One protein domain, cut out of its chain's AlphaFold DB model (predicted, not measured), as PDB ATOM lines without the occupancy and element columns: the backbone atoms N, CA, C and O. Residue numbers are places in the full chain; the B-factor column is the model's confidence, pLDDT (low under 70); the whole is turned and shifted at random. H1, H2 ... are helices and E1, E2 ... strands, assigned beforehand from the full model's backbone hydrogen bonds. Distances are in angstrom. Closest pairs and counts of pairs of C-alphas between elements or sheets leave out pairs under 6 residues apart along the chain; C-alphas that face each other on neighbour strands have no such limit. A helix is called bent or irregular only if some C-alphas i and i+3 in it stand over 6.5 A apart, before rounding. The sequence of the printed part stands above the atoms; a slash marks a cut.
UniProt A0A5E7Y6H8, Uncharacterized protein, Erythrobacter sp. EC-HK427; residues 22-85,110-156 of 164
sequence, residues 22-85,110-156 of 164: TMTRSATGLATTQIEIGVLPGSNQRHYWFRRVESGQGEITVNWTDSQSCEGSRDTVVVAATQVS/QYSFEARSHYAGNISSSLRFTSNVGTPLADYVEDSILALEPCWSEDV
ATOM      1  N   THR A  22     137.343 140.249 115.293       95.81
ATOM      2  CA  THR A  22     136.681 141.519 115.573       95.81
ATOM      3  C   THR A  22     135.212 141.404 115.201       95.81
ATOM      4  O   THR A  22     134.876 140.895 114.134       95.81
ATOM      5  N   MET A  23     134.329 141.904 116.055       96.75
ATOM      6  CA  MET A  23     132.919 142.094 115.728       96.75
ATOM      7  C   MET A  23     132.510 143.545 115.930       96.75
ATOM      8  O   MET A  23     133.086 144.261 116.750       96.75
ATOM      9  N   THR A  24     131.516 143.986 115.173       96.25
ATOM     10  CA  THR A  24     131.037 145.365 115.214       96.25
ATOM     11  C   THR A  24     129.527 145.397 115.148       96.25
ATOM     12  O   THR A  24     128.928 144.695 114.337       96.25
ATOM     13  N   ARG A  25     128.941 146.285 115.943       95.19
ATOM     14  CA  ARG A  25     127.561 146.744 115.850       95.19
ATOM     15  C   ARG A  25     127.591 148.247 115.595       95.19
ATOM     16  O   ARG A  25     128.081 149.002 116.430       95.19
ATOM     17  N   SER A  26     127.098 148.684 114.442       92.50
ATOM     18  CA  SER A  26     127.067 150.097 114.061       92.50
ATOM     19  C   SER A  26     125.640 150.520 113.758       92.50
ATOM     20  O   SER A  26     125.011 149.985 112.847       92.50
ATOM     21  N   ALA A  27     125.123 151.478 114.521       86.25
ATOM     22  CA  ALA A  27     123.844 152.105 114.230       86.25
ATOM     23  C   ALA A  27     124.087 153.411 113.460       86.25
ATOM     24  O   ALA A  27     124.869 154.267 113.880       86.25
ATOM     25  N   THR A  28     123.428 153.565 112.315       78.50
ATOM     26  CA  THR A  28     123.644 154.692 111.396       78.50
ATOM     27  C   THR A  28     123.398 156.028 112.106       78.50
ATOM     28  O   THR A  28     122.303 156.281 112.601       78.50
ATOM     29  N   GLY A  29     124.415 156.898 112.149       72.06
ATOM     30  CA  GLY A  29     124.332 158.208 112.815       72.06
ATOM     31  C   GLY A  29     124.399 158.167 114.348       72.06
ATOM     32  O   GLY A  29     124.199 159.198 114.987       72.06
ATOM     33  N   LEU A  30     124.683 157.003 114.936       80.62
ATOM     34  CA  LEU A  30     124.793 156.773 116.375       80.62
ATOM     35  C   LEU A  30     126.158 156.155 116.725       80.62
ATOM     36  O   LEU A  30     127.116 156.235 115.953       80.62
ATOM     37  N   ALA A  31     126.255 155.588 117.927       87.00
ATOM     38  CA  ALA A  31     127.448 154.918 118.409       87.00
ATOM     39  C   ALA A  31     127.736 153.614 117.641       87.00
ATOM     40  O   ALA A  31     126.831 152.888 117.222       87.00
ATOM     41  N   THR A  32     129.023 153.320 117.489       93.81
ATOM     42  CA  THR A  32     129.559 152.047 117.019       93.81
ATOM     43  C   THR A  32     130.231 151.344 118.185       93.81
ATOM     44  O   THR A  32     131.133 151.908 118.803       93.81
ATOM     45  N   THR A  33     129.818 150.108 118.443       96.38
ATOM     46  CA  THR A  33     130.448 149.208 119.409       96.38
ATOM     47  C   THR A  33     131.283 148.198 118.635       96.38
ATOM     48  O   THR A  33     130.757 147.434 117.822       96.38
ATOM     49  N   GLN A  34     132.589 148.193 118.868       97.00
ATOM     50  CA  GLN A  34     133.529 147.217 118.334       97.00
ATOM     51  C   GLN A  34     134.058 146.363 119.481       97.00
ATOM     52  O   GLN A  34     134.491 146.899 120.496       97.00
ATOM     53  N   ILE A  35     134.045 145.042 119.318       97.69
ATOM     54  CA  ILE A  35     134.677 144.113 120.254       97.69
ATOM     55  C   ILE A  35     135.801 143.389 119.523       97.69
ATOM     56  O   ILE A  35     135.579 142.693 118.533       97.69
ATOM     57  N   GLU A  36     137.011 143.570 120.030       96.62
ATOM     58  CA  GLU A  36     138.231 142.906 119.593       96.62
ATOM     59  C   GLU A  36     138.546 141.745 120.529       96.62
ATOM     60  O   GLU A  36     138.362 141.833 121.746       96.62
ATOM     61  N   ILE A  37     139.024 140.649 119.949       95.81
ATOM     62  CA  ILE A  37     139.266 139.398 120.656       95.81
ATOM     63  C   ILE A  37     140.633 138.870 120.259       95.81
ATOM     64  O   ILE A  37     140.932 138.679 119.073       95.81
ATOM     65  N   GLY A  38     141.453 138.571 121.257       93.12
ATOM     66  CA  GLY A  38     142.750 137.949 121.047       93.12
ATOM     67  C   GLY A  38     143.092 136.916 122.105       93.12
ATOM     68  O   GLY A  38     142.356 136.680 123.058       93.12
ATOM     69  N   VAL A  39     144.224 136.248 121.905       91.62
ATOM     70  CA  VAL A  39     144.706 135.224 122.833       91.62
ATOM     71  C   VAL A  39     145.381 135.895 124.023       91.62
ATOM     72  O   VAL A  39     146.268 136.729 123.849       91.62
ATOM     73  N   LEU A  40     144.993 135.496 125.234       89.81
ATOM     74  CA  LEU A  40     145.631 135.954 126.460       89.81
ATOM     75  C   LEU A  40     147.072 135.408 126.525       89.81
ATOM     76  O   LEU A  40     147.269 134.194 126.369       89.81
ATOM     77  N   PRO A  41     148.086 136.254 126.759       84.56
ATOM     78  CA  PRO A  41     149.480 135.824 126.821       84.56
ATOM     79  C   PRO A  41     149.699 134.774 127.916       84.56
ATOM     80  O   PRO A  41     149.089 134.832 128.980       84.56
ATOM     81  N   GLY A  42     150.550 133.777 127.657       81.44
ATOM     82  CA  GLY A  42     150.863 132.722 128.634       81.44
ATOM     83  C   GLY A  42     149.751 131.687 128.882       81.44
ATOM     84  O   GLY A  42     149.943 130.771 129.674       81.44
ATOM     85  N   SER A  43     148.612 131.767 128.186       77.94
ATOM     86  CA  SER A  43     147.434 130.916 128.435       77.94
ATOM     87  C   SER A  43     147.415 129.549 127.735       77.94
ATOM     88  O   SER A  43     146.382 128.877 127.730       77.94
ATOM     89  N   ASN A  44     148.502 129.135 127.073       78.94
ATOM     90  CA  ASN A  44     148.501 127.991 126.142       78.94
ATOM     91  C   ASN A  44     147.370 128.060 125.089       78.94
ATOM     92  O   ASN A  44     146.855 127.026 124.669       78.94
ATOM     93  N   GLN A  45     146.973 129.274 124.682       78.31
ATOM     94  CA  GLN A  45     145.894 129.542 123.719       78.31
ATOM     95  C   GLN A  45     144.490 129.102 124.170       78.31
ATOM     96  O   GLN A  45     143.629 128.824 123.338       78.31
ATOM     97  N   ARG A  46     144.245 129.023 125.484       85.81
ATOM     98  CA  ARG A  46     142.935 128.636 126.043       85.81
ATOM     99  C   ARG A  46     142.153 129.786 126.659       85.81
ATOM    100  O   ARG A  46     140.953 129.633 126.876       85.81
ATOM    101  N   HIS A  47     142.832 130.892 126.942       92.25
ATOM    102  CA  HIS A  47     142.218 132.093 127.479       92.25
ATOM    103  C   HIS A  47     142.360 133.236 126.491       92.25
ATOM    104  O   HIS A  47     143.311 133.295 125.709       92.25
ATOM    105  N   TYR A  48     141.396 134.137 126.548       94.88
ATOM    106  CA  TYR A  48     141.217 135.215 125.599       94.88
ATOM    107  C   TYR A  48     141.054 136.527 126.343       94.88
ATOM    108  O   TYR A  48     140.501 136.552 127.444       94.88
ATOM    109  N   TRP A  49     141.556 137.593 125.741       95.38
ATOM    110  CA  TRP A  49     141.220 138.949 126.135       95.38
ATOM    111  C   TRP A  49     140.133 139.485 125.214       95.38
ATOM    112  O   TRP A  49     140.049 139.103 124.042       95.38
ATOM    113  N   PHE A  50     139.335 140.392 125.758       96.94
ATOM    114  CA  PHE A  50     138.276 141.095 125.058       96.94
ATOM    115  C   PHE A  50     138.478 142.589 125.266       96.94
ATOM    116  O   PHE A  50     138.737 143.036 126.387       96.94
ATOM    117  N   ARG A  51     138.347 143.361 124.196       97.06
ATOM    118  CA  ARG A  51     138.441 144.815 124.239       97.06
ATOM    119  C   ARG A  51     137.243 145.419 123.532       97.06
ATOM    120  O   ARG A  51     137.053 145.192 122.341       97.06
ATOM    121  N   ARG A  52     136.454 146.195 124.264       97.19
ATOM    122  CA  ARG A  52     135.334 146.968 123.739       97.19
ATOM    123  C   ARG A  52     135.815 148.376 123.417       97.19
ATOM    124  O   ARG A  52     136.373 149.044 124.279       97.19
ATOM    125  N   VAL A  53     135.579 148.817 122.190       96.06
ATOM    126  CA  VAL A  53     135.768 150.195 121.740       96.06
ATOM    127  C   VAL A  53     134.407 150.729 121.336       96.06
ATOM    128  O   VAL A  53     133.813 150.268 120.362       96.06
ATOM    129  N   GLU A  54     133.912 151.700 122.085       94.69
ATOM    130  CA  GLU A  54     132.687 152.416 121.756       94.69
ATOM    131  C   GLU A  54     133.058 153.779 121.206       94.69
ATOM    132  O   GLU A  54     133.847 154.501 121.805       94.69
ATOM    133  N   SER A  55     132.518 154.120 120.042       92.62
ATOM    134  CA  SER A  55     132.758 155.410 119.399       92.62
ATOM    135  C   SER A  55     131.438 156.043 118.996       92.62
ATOM    136  O   SER A  55     130.626 155.419 118.317       92.62
ATOM    137  N   GLY A  56     131.201 157.284 119.403       87.81
ATOM    138  CA  GLY A  56     129.963 157.996 119.100       87.81
ATOM    139  C   GLY A  56     130.050 159.455 119.522       87.81
ATOM    140  O   GLY A  56     130.675 159.775 120.521       87.81
ATOM    141  N   GLN A  57     129.455 160.358 118.736       80.81
ATOM    142  CA  GLN A  57     129.378 161.799 119.051       80.81
ATOM    143  C   GLN A  57     130.730 162.485 119.369       80.81
ATOM    144  O   GLN A  57     130.759 163.537 119.998       80.81
ATOM    145  N   GLY A  58     131.847 161.930 118.886       81.31
ATOM    146  CA  GLY A  58     133.197 162.458 119.124       81.31
ATOM    147  C   GLY A  58     133.893 161.907 120.371       81.31
ATOM    148  O   GLY A  58     135.050 162.252 120.603       81.31
ATOM    149  N   GLU A  59     133.238 161.034 121.132       88.56
ATOM    150  CA  GLU A  59     133.824 160.331 122.271       88.56
ATOM    151  C   GLU A  59     134.229 158.906 121.883       88.56
ATOM    152  O   GLU A  59     133.601 158.269 121.029       88.56
ATOM    153  N   ILE A  60     135.314 158.429 122.500       92.00
ATOM    154  CA  ILE A  60     135.785 157.050 122.392       92.00
ATOM    155  C   ILE A  60     135.982 156.512 123.805       92.00
ATOM    156  O   ILE A  60     136.792 157.049 124.563       92.00
ATOM    157  N   THR A  61     135.291 155.427 124.126       94.12
ATOM    158  CA  THR A  61     135.450 154.692 125.382       94.12
ATOM    159  C   THR A  61     136.062 153.335 125.085       94.12
ATOM    160  O   THR A  61     135.674 152.659 124.131       94.12
ATOM    161  N   VAL A  62     137.042 152.939 125.896       95.12
ATOM    162  CA  VAL A  62     137.699 151.638 125.786       95.12
ATOM    163  C   VAL A  62     137.535 150.898 127.101       95.12
ATOM    164  O   VAL A  62     137.931 151.404 128.147       95.12
ATOM    165  N   ASN A  63     136.989 149.688 127.036       96.06
ATOM    166  CA  ASN A  63     136.910 148.780 128.170       96.06
ATOM    167  C   ASN A  63     137.520 147.429 127.822       96.06
ATOM    168  O   ASN A  63     137.616 147.042 126.656       96.06
ATOM    169  N   TRP A  64     137.898 146.694 128.853       96.50
ATOM    170  CA  TRP A  64     138.548 145.407 128.740       96.50
ATOM    171  C   TRP A  64     137.913 144.378 129.661       96.50
ATOM    172  O   TRP A  64     137.337 144.710 130.696       96.50
ATOM    173  N   THR A  65     138.045 143.116 129.277       96.19
ATOM    174  CA  THR A  65     137.812 141.963 130.145       96.19
ATOM    175  C   THR A  65     138.589 140.758 129.610       96.19
ATOM    176  O   THR A  65     139.273 140.845 128.582       96.19
ATOM    177  N   ASP A  66     138.532 139.624 130.297       95.38
ATOM    178  CA  ASP A  66     139.187 138.395 129.865       95.38
ATOM    179  C   ASP A  66     138.373 137.152 130.247       95.38
ATOM    180  O   ASP A  66     137.487 137.174 131.095       95.38
ATOM    181  N   SER A  67     138.680 136.030 129.602       95.25
ATOM    182  CA  SER A  67     137.941 134.778 129.810       95.25
ATOM    183  C   SER A  67     138.189 134.091 131.161       95.25
ATOM    184  O   SER A  67     137.572 133.066 131.434       95.25
ATOM    185  N   GLN A  68     139.137 134.579 131.964       93.00
ATOM    186  CA  GLN A  68     139.393 134.088 133.321       93.00
ATOM    187  C   GLN A  68     138.562 134.865 134.346       93.00
ATOM    188  O   GLN A  68     138.092 134.268 135.311       93.00
ATOM    189  N   SER A  69     138.372 136.170 134.133       92.56
ATOM    190  CA  SER A  69     137.538 137.042 134.966       92.56
ATOM    191  C   SER A  69     136.054 137.011 134.582       92.56
ATOM    192  O   SER A  69     135.205 137.190 135.451       92.56
ATOM    193  N   CYS A  70     135.734 136.723 133.317       95.06
ATOM    194  CA  CYS A  70     134.369 136.624 132.803       95.06
ATOM    195  C   CYS A  70     134.000 135.165 132.480       95.06
ATOM    196  O   CYS A  70     134.290 134.658 131.390       95.06
ATOM    197  N   GLU A  71     133.381 134.465 133.434       92.56
ATOM    198  CA  GLU A  71     132.983 133.059 133.277       92.56
ATOM    199  C   GLU A  71     132.005 132.871 132.102       92.56
ATOM    200  O   GLU A  71     131.132 133.698 131.854       92.56
ATOM    201  N   GLY A  72     132.166 131.791 131.333       91.00
ATOM    202  CA  GLY A  72     131.307 131.481 130.182       91.00
ATOM    203  C   GLY A  72     131.598 132.288 128.908       91.00
ATOM    204  O   GLY A  72     131.287 131.809 127.818       91.00
ATOM    205  N   SER A  73     132.287 133.433 128.997       95.00
ATOM    206  CA  SER A  73     132.631 134.276 127.833       95.00
ATOM    207  C   SER A  73     133.391 133.525 126.736       95.00
ATOM    208  O   SER A  73     133.170 133.754 125.548       95.00
ATOM    209  N   ARG A  74     134.250 132.566 127.105       94.81
ATOM    210  CA  ARG A  74     134.922 131.684 126.142       94.81
ATOM    211  C   ARG A  74     133.918 130.976 125.233       94.81
ATOM    212  O   ARG A  74     134.128 130.926 124.024       94.81
ATOM    213  N   ASP A  75     132.878 130.390 125.809       94.88
ATOM    214  CA  ASP A  75     131.945 129.561 125.055       94.88
ATOM    215  C   ASP A  75     130.961 130.442 124.277       94.88
ATOM    216  O   ASP A  75     130.791 130.248 123.073       94.88
ATOM    217  N   THR A  76     130.411 131.474 124.923       94.75
ATOM    218  CA  THR A  76     129.430 132.380 124.307       94.75
ATOM    219  C   THR A  76     130.023 133.275 123.223       94.75
ATOM    220  O   THR A  76     129.319 133.633 122.290       94.75
ATOM    221  N   VAL A  77     131.310 133.621 123.309       96.31
ATOM    222  CA  VAL A  77     131.952 134.523 122.343       96.31
ATOM    223  C   VAL A  77     132.865 133.744 121.401       96.31
ATOM    224  O   VAL A  77     132.681 133.745 120.190       96.31
ATOM    225  N   VAL A  78     133.856 133.024 121.930       95.19
ATOM    226  CA  VAL A  78     134.909 132.430 121.088       95.19
ATOM    227  C   VAL A  78     134.461 131.129 120.427       95.19
ATOM    228  O   VAL A  78     134.722 130.924 119.242       95.19
ATOM    229  N   VAL A  79     133.787 130.238 121.158       94.44
ATOM    230  CA  VAL A  79     133.276 128.989 120.568       94.44
ATOM    231  C   VAL A  79     132.099 129.287 119.639       94.44
ATOM    232  O   VAL A  79     132.079 128.773 118.519       94.44
ATOM    233  N   ALA A  80     131.171 130.155 120.046       94.62
ATOM    234  CA  ALA A  80     130.033 130.555 119.217       94.62
ATOM    235  C   ALA A  80     130.454 131.213 117.889       94.62
ATOM    236  O   ALA A  80     129.830 130.947 116.864       94.62
ATOM    237  N   ALA A  81     131.570 131.956 117.855       93.12
ATOM    238  CA  ALA A  81     132.124 132.521 116.619       93.12
ATOM    239  C   ALA A  81     132.367 131.469 115.520       93.12
ATOM    240  O   ALA A  81     132.264 131.768 114.333       93.12
ATOM    241  N   THR A  82     132.679 130.224 115.900       90.44
ATOM    242  CA  THR A  82     132.908 129.117 114.952       90.44
ATOM    243  C   THR A  82     131.619 128.510 114.392       90.44
ATOM    244  O   THR A  82     131.674 127.701 113.469       90.44
ATOM    245  N   GLN A  83     130.469 128.891 114.951       92.75
ATOM    246  CA  GLN A  83     129.144 128.374 114.611       92.75
ATOM    247  C   GLN A  83     128.310 129.386 113.814       92.75
ATOM    248  O   GLN A  83     127.234 129.041 113.321       92.75
ATOM    249  N   VAL A  84     128.803 130.619 113.652       89.50
ATOM    250  CA  VAL A  84     128.151 131.641 112.828       89.50
ATOM    251  C   VAL A  84     128.109 131.155 111.384       89.50
ATOM    252  O   VAL A  84     129.140 130.954 110.740       89.50
ATOM    253  N   SER A  85     126.896 130.958 110.870       85.81
ATOM    254  CA  SER A  85     126.703 130.540 109.483       85.81
ATOM    255  C   SER A  85     127.106 131.677 108.534       85.81
ATOM    256  O   SER A  85     126.659 132.811 108.735       85.81
ATOM    257  N   GLN A 110     123.965 147.898 111.285       90.62
ATOM    258  CA  GLN A 110     124.863 147.005 110.571       90.62
ATOM    259  C   GLN A 110     125.713 146.211 111.561       90.62
ATOM    260  O   GLN A 110     126.348 146.781 112.451       90.62
ATOM    261  N   TYR A 111     125.780 144.901 111.345       93.19
ATOM    262  CA  TYR A 111     126.658 144.004 112.087       93.19
ATOM    263  C   TYR A 111     127.803 143.563 111.192       93.19
ATOM    264  O   TYR A 111     127.602 143.289 110.003       93.19
ATOM    265  N   SER A 112     129.008 143.477 111.745       93.56
ATOM    266  CA  SER A 112     130.157 142.921 111.040       93.56
ATOM    267  C   SER A 112     130.939 141.948 111.902       93.56
ATOM    268  O   SER A 112     130.980 142.076 113.123       93.56
ATOM    269  N   PHE A 113     131.566 140.990 111.238       92.88
ATOM    270  CA  PHE A 113     132.454 139.999 111.821       92.88
ATOM    271  C   PHE A 113     133.674 139.886 110.928       92.88
ATOM    272  O   PHE A 113     133.531 139.687 109.725       92.88
ATOM    273  N   GLU A 114     134.864 140.013 111.499       92.88
ATOM    274  CA  GLU A 114     136.136 139.862 110.812       92.88
ATOM    275  C   GLU A 114     137.029 138.886 111.568       92.88
ATOM    276  O   GLU A 114     137.466 139.176 112.678       92.88
ATOM    277  N   ALA A 115     137.356 137.754 110.951       90.38
ATOM    278  CA  ALA A 115     138.280 136.774 111.510       90.38
ATOM    279  C   ALA A 115     139.545 136.664 110.657       90.38
ATOM    280  O   ALA A 115     139.487 136.661 109.423       90.38
ATOM    281  N   ARG A 116     140.702 136.517 111.305       85.25
ATOM    282  CA  ARG A 116     141.951 136.172 110.617       85.25
ATOM    283  C   ARG A 116     141.875 134.740 110.103       85.25
ATOM    284  O   ARG A 116     141.556 133.818 110.850       85.25
ATOM    285  N   SER A 117     142.191 134.545 108.826       70.00
ATOM    286  CA  SER A 117     142.220 133.227 108.204       70.00
ATOM    287  C   SER A 117     143.630 132.636 108.214       70.00
ATOM    288  O   SER A 117     144.641 133.322 108.026       70.00
ATOM    289  N   HIS A 118     143.679 131.323 108.428       66.62
ATOM    290  CA  HIS A 118     144.889 130.518 108.349       66.62
ATOM    291  C   HIS A 118     144.762 129.565 107.159       66.62
ATOM    292  O   HIS A 118     143.857 128.733 107.128       66.62
ATOM    293  N   TYR A 119     145.686 129.650 106.203       54.78
ATOM    294  CA  TYR A 119     145.804 128.683 105.110       54.78
ATOM    295  C   TYR A 119     147.092 127.881 105.286       54.78
ATOM    296  O   TYR A 119     148.185 128.436 105.209       54.78
ATOM    297  N   ALA A 120     146.964 126.570 105.528       57.06
ATOM    298  CA  ALA A 120     148.087 125.624 105.593       57.06
ATOM    299  C   ALA A 120     149.283 126.101 106.456       57.06
ATOM    300  O   ALA A 120     150.439 125.926 106.082       57.06
ATOM    301  N   GLY A 121     149.005 126.730 107.606       58.31
ATOM    302  CA  GLY A 121     150.027 127.231 108.534       58.31
ATOM    303  C   GLY A 121     150.538 128.652 108.261       58.31
ATOM    304  O   GLY A 121     151.232 129.200 109.112       58.31
ATOM    305  N   ASN A 122     150.151 129.283 107.149       54.75
ATOM    306  CA  ASN A 122     150.460 130.683 106.856       54.75
ATOM    307  C   ASN A 122     149.254 131.584 107.177       54.75
ATOM    308  O   ASN A 122     148.133 131.339 106.721       54.75
ATOM    309  N   ILE A 123     149.489 132.634 107.969       59.50
ATOM    310  CA  ILE A 123     148.538 133.735 108.191       59.50
ATOM    311  C   ILE A 123     148.648 134.653 106.977       59.50
ATOM    312  O   ILE A 123     149.739 135.149 106.708       59.50
ATOM    313  N   SER A 124     147.564 134.886 106.235       59.94
ATOM    314  CA  SER A 124     147.666 135.777 105.069       59.94
ATOM    315  C   SER A 124     146.416 136.586 104.725       59.94
ATOM    316  O   SER A 124     146.496 137.419 103.820       59.94
ATOM    317  N   SER A 125     145.261 136.392 105.368       73.62
ATOM    318  CA  SER A 125     144.055 137.160 105.017       73.62
ATOM    319  C   SER A 125     143.081 137.295 106.190       73.62
ATOM    320  O   SER A 125     143.211 136.601 107.196       73.62
ATOM    321  N   SER A 126     142.104 138.193 106.060       82.62
ATOM    322  CA  SER A 126     140.915 138.229 106.911       82.62
ATOM    323  C   SER A 126     139.671 137.885 106.094       82.62
ATOM    324  O   SER A 126     139.606 138.135 104.889       82.62
ATOM    325  N   LEU A 127     138.697 137.250 106.741       85.69
ATOM    326  CA  LEU A 127     137.352 137.053 106.216       85.69
ATOM    327  C   LEU A 127     136.436 138.018 106.948       85.69
ATOM    328  O   LEU A 127     136.364 137.958 108.173       85.69
ATOM    329  N   ARG A 128     135.749 138.886 106.199       89.81
ATOM    330  CA  ARG A 128     134.756 139.807 106.747       89.81
ATOM    331  C   ARG A 128     133.367 139.463 106.230       89.81
ATOM    332  O   ARG A 128     133.153 139.427 105.020       89.81
ATOM    333  N   PHE A 129     132.428 139.297 107.151       86.69
ATOM    334  CA  PHE A 129     131.001 139.215 106.873       86.69
ATOM    335  C   PHE A 129     130.317 140.468 107.404       86.69
ATOM    336  O   PHE A 129     130.662 140.970 108.473       86.69
ATOM    337  N   THR A 130     129.348 140.972 106.652       88.75
ATOM    338  CA  THR A 130     128.450 142.031 107.103       88.75
ATOM    339  C   THR A 130     127.019 141.557 106.944       88.75
ATOM    340  O   THR A 130     126.694 140.798 106.032       88.75
ATOM    341  N   SER A 131     126.166 141.974 107.867       87.94
ATOM    342  CA  SER A 131     124.758 141.602 107.879       87.94
ATOM    343  C   SER A 131     123.924 142.679 108.566       87.94
ATOM    344  O   SER A 131     124.438 143.730 108.967       87.94
ATOM    345  N   ASN A 132     122.629 142.415 108.662       87.38
ATOM    346  CA  ASN A 132     121.643 143.278 109.285       87.38
ATOM    347  C   ASN A 132     120.865 142.474 110.352       87.38
ATOM    348  O   ASN A 132     121.150 141.289 110.553       87.38
ATOM    349  N   VAL A 133     119.916 143.097 111.048       87.25
ATOM    350  CA  VAL A 133     119.098 142.448 112.085       87.25
ATOM    351  C   VAL A 133     118.339 141.244 111.528       87.25
ATOM    352  O   VAL A 133     117.942 141.207 110.359       87.25
ATOM    353  N   GLY A 134     118.123 140.256 112.399       84.12
ATOM    354  CA  GLY A 134     117.408 139.022 112.078       84.12
ATOM    355  C   GLY A 134     118.264 138.003 111.331       84.12
ATOM    356  O   GLY A 134     117.727 137.067 110.741       84.12
ATOM    357  N   THR A 135     119.584 138.189 111.325       87.44
ATOM    358  CA  THR A 135     120.538 137.226 110.772       87.44
ATOM    359  C   THR A 135     121.298 136.516 111.894       87.44
ATOM    360  O   THR A 135     121.514 137.120 112.945       87.44
ATOM    361  N   PRO A 136     121.810 135.290 111.666       91.75
ATOM    362  CA  PRO A 136     122.615 134.582 112.666       91.75
ATOM    363  C   PRO A 136     123.846 135.364 113.143       91.75
ATOM    364  O   PRO A 136     124.300 135.188 114.269       91.75
ATOM    365  N   LEU A 137     124.401 136.231 112.287       92.44
ATOM    366  CA  LEU A 137     125.502 137.109 112.669       92.44
ATOM    367  C   LEU A 137     125.035 138.215 113.628       92.44
ATOM    368  O   LEU A 137     125.742 138.502 114.590       92.44
ATOM    369  N   ALA A 138     123.868 138.822 113.401       92.81
ATOM    370  CA  ALA A 138     123.318 139.800 114.339       92.81
ATOM    371  C   ALA A 138     123.075 139.175 115.720       92.81
ATOM    372  O   ALA A 138     123.532 139.733 116.714       92.81
ATOM    373  N   ASP A 139     122.459 137.988 115.763       94.50
ATOM    374  CA  ASP A 139     122.188 137.266 117.014       94.50
ATOM    375  C   ASP A 139     123.489 136.971 117.776       94.50
ATOM    376  O   ASP A 139     123.609 137.293 118.954       94.50
ATOM    377  N   TYR A 140     124.517 136.470 117.082       96.25
ATOM    378  CA  TYR A 140     125.833 136.226 117.679       96.25
ATOM    379  C   TYR A 140     126.470 137.491 118.278       96.25
ATOM    380  O   TYR A 140     127.057 137.432 119.363       96.25
ATOM    381  N   VAL A 141     126.397 138.631 117.582       96.38
ATOM    382  CA  VAL A 141     126.995 139.884 118.072       96.38
ATOM    383  C   VAL A 141     126.246 140.400 119.298       96.38
ATOM    384  O   VAL A 141     126.890 140.785 120.272       96.38
ATOM    385  N   GLU A 142     124.914 140.386 119.276       96.19
ATOM    386  CA  GLU A 142     124.096 140.832 120.408       96.19
ATOM    387  C   GLU A 142     124.280 139.921 121.631       96.19
ATOM    388  O   GLU A 142     124.543 140.416 122.729       96.19
ATOM    389  N   ASP A 143     124.264 138.598 121.447       96.81
ATOM    390  CA  ASP A 143     124.516 137.633 122.523       96.81
ATOM    391  C   ASP A 143     125.918 137.808 123.123       96.81
ATOM    392  O   ASP A 143     126.096 137.741 124.343       96.81
ATOM    393  N   SER A 144     126.920 138.087 122.284       97.56
ATOM    394  CA  SER A 144     128.289 138.338 122.741       97.56
ATOM    395  C   SER A 144     128.404 139.626 123.557       97.56
ATOM    396  O   SER A 144     129.094 139.640 124.577       97.56
ATOM    397  N   ILE A 145     127.736 140.705 123.131       96.44
ATOM    398  CA  ILE A 145     127.687 141.968 123.881       96.44
ATOM    399  C   ILE A 145     127.031 141.727 125.243       96.44
ATOM    400  O   ILE A 145     127.621 142.058 126.271       96.44
ATOM    401  N   LEU A 146     125.860 141.087 125.263       96.81
ATOM    402  CA  LEU A 146     125.115 140.802 126.491       96.81
ATOM    403  C   LEU A 146     125.903 139.921 127.467       96.81
ATOM    404  O   LEU A 146     125.880 140.168 128.672       96.81
ATOM    405  N   ALA A 147     126.618 138.915 126.961       96.88
ATOM    406  CA  ALA A 147     127.421 138.017 127.787       96.88
ATOM    407  C   ALA A 147     128.623 138.710 128.442       96.88
ATOM    408  O   ALA A 147     129.014 138.337 129.547       96.88
ATOM    409  N   LEU A 148     129.212 139.701 127.770       97.44
ATOM    410  CA  LEU A 148     130.382 140.429 128.262       97.44
ATOM    411  C   LEU A 148     130.018 141.655 129.107       97.44
ATOM    412  O   LEU A 148     130.853 142.112 129.886       97.44
ATOM    413  N   GLU A 149     128.789 142.167 128.994       96.50
ATOM    414  CA  GLU A 149     128.343 143.389 129.668       96.50
ATOM    415  C   GLU A 149     128.658 143.466 131.173       96.50
ATOM    416  O   GLU A 149     129.176 144.497 131.607       96.50
ATOM    417  N   PRO A 150     128.435 142.415 131.991       96.50
ATOM    418  CA  PRO A 150     128.719 142.497 133.424       96.50
ATOM    419  C   PRO A 150     130.219 142.491 133.765       96.50
ATOM    420  O   PRO A 150     130.570 142.661 134.931       96.50
ATOM    421  N   CYS A 151     131.098 142.260 132.788       96.75
ATOM    422  CA  CYS A 151     132.513 141.968 133.008       96.75
ATOM    423  C   CYS A 151     133.464 143.111 132.622       96.75
ATOM    424  O   CYS A 151     134.673 142.986 132.835       96.75
ATOM    425  N   TRP A 152     132.962 144.188 132.014       96.56
ATOM    426  CA  TRP A 152     133.798 145.271 131.501       96.56
ATOM    427  C   TRP A 152     134.464 146.088 132.613       96.56
ATOM    428  O   TRP A 152     133.830 146.479 133.590       96.56
ATOM    429  N   SER A 153     135.743 146.400 132.412       95.56
ATOM    430  CA  SER A 153     136.538 147.294 133.254       95.56
ATOM    431  C   SER A 153     137.290 148.319 132.405       95.56
ATOM    432  O   SER A 153     137.543 148.099 131.223       95.56
ATOM    433  N   GLU A 154     137.663 149.455 132.988       93.75
ATOM    434  CA  GLU A 154     138.629 150.382 132.379       93.75
ATOM    435  C   GLU A 154     140.067 149.837 132.464       93.75
ATOM    436  O   GLU A 154     140.929 150.209 131.665       93.75
ATOM    437  N   ASP A 155     140.318 148.909 133.391       90.75
ATOM    438  CA  ASP A 155     141.632 148.320 133.609       90.75
ATOM    439  C   ASP A 155     141.973 147.269 132.553       90.75
ATOM    440  O   ASP A 155     141.239 146.305 132.326       90.75
ATOM    441  N   VAL A 156     143.161 147.403 131.963       87.25
ATOM    442  CA  VAL A 156     143.724 146.387 131.070       87.25
ATOM    443  C   VAL A 156     144.020 145.110 131.876       87.25
ATOM    444  O   VAL A 156     144.710 145.202 132.899       87.25
TER     445      VAL A 156
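AT A GLANCE: This is residues 22 to 85 and 110 to 156 of the 164 residues of an uncharacterized protein of Erythrobacter sp. EC-HK427 (UniProt A0A5E7Y6H8). A twisted sheet of six antiparallel strands is covered on one face by two helices, H1 and H2, side by side and across the strands, in two layers. The 111 printed residues, of mixed class, include six named strands and two named helices, in chain order E1 E2 E3 E4 H1 E5 E6 H2. The sheet runs E4 E3 E2 E1 E5 E6, and E1 to E4 make a meander, each strand the antiparallel neighbour of the one before. The whole is compact, with a radius of gyration of the C-alphas of 14.1 A and spans of 40 by 31 by 23 A.

HOW THE PARTS SIT: Inner strand E1, residues 22 to 27, has two antiparallel neighbours: E2, residues 32 to 39, with N 23 and O 35 2.9 A apart, and E5, residues 110 to 119, with N 24 and O 112 2.9 A apart. E3, residues 48 to 56, forms hairpins with E2, N 34 and O 53 at 2.8 A, and with edge strand E4, residues 59 to 66, N 52 and O 63 at 2.8 A. Edge strand E6, residues 122 to 131, forms a hairpin with E5, N 113 and O 129 at 2.9 A. H2, residues 136 to 151, is on the sheet at a height of 8.7 A, across the strands, 77 degrees to E2 on the local plane; its C-alpha 138 is 5.8 A from C-alpha 111, the closest pair with E5. H1, residues 73 to 82, is on the same face at a height of 9.5 A, 87 degrees to E2 on the local plane. H1 and H2 touch, closest at the C-alphas of Val 77 and Ser 144, 5.3 A, at a shallow tilt of 17 degrees, opposite ways. O i to N i+4 pairs are within hydrogen-bond range in 3 of 6 for H1 and 10 of 12 for H2.

IN THESE COORDINATES: E1 begins at C-alpha 22 (136.681, 141.519, 115.573) and is 16.7 A long; E2, E3 and E4 measure 23.4, 26.2 and 23.8 A, E5 and E6 28.4 and 27.9 A. H1 measures 13.9 A. H2, 23.8 A, is irregular, with C-alphas 147 and 150 7.3 A apart, and ends at C-alpha 151 (132.513, 141.968, 133.008).

THE WHOLE: The C-alphas of Gln 57 and Ala 120, 42.9 A apart, are the farthest pair. Residues 86 to 109 are not printed, and C-alphas 85 and 110 are 16.6 A apart across the cut. Of the links printed whole, none is long. Residues 118 to 124 have pLDDT under 70.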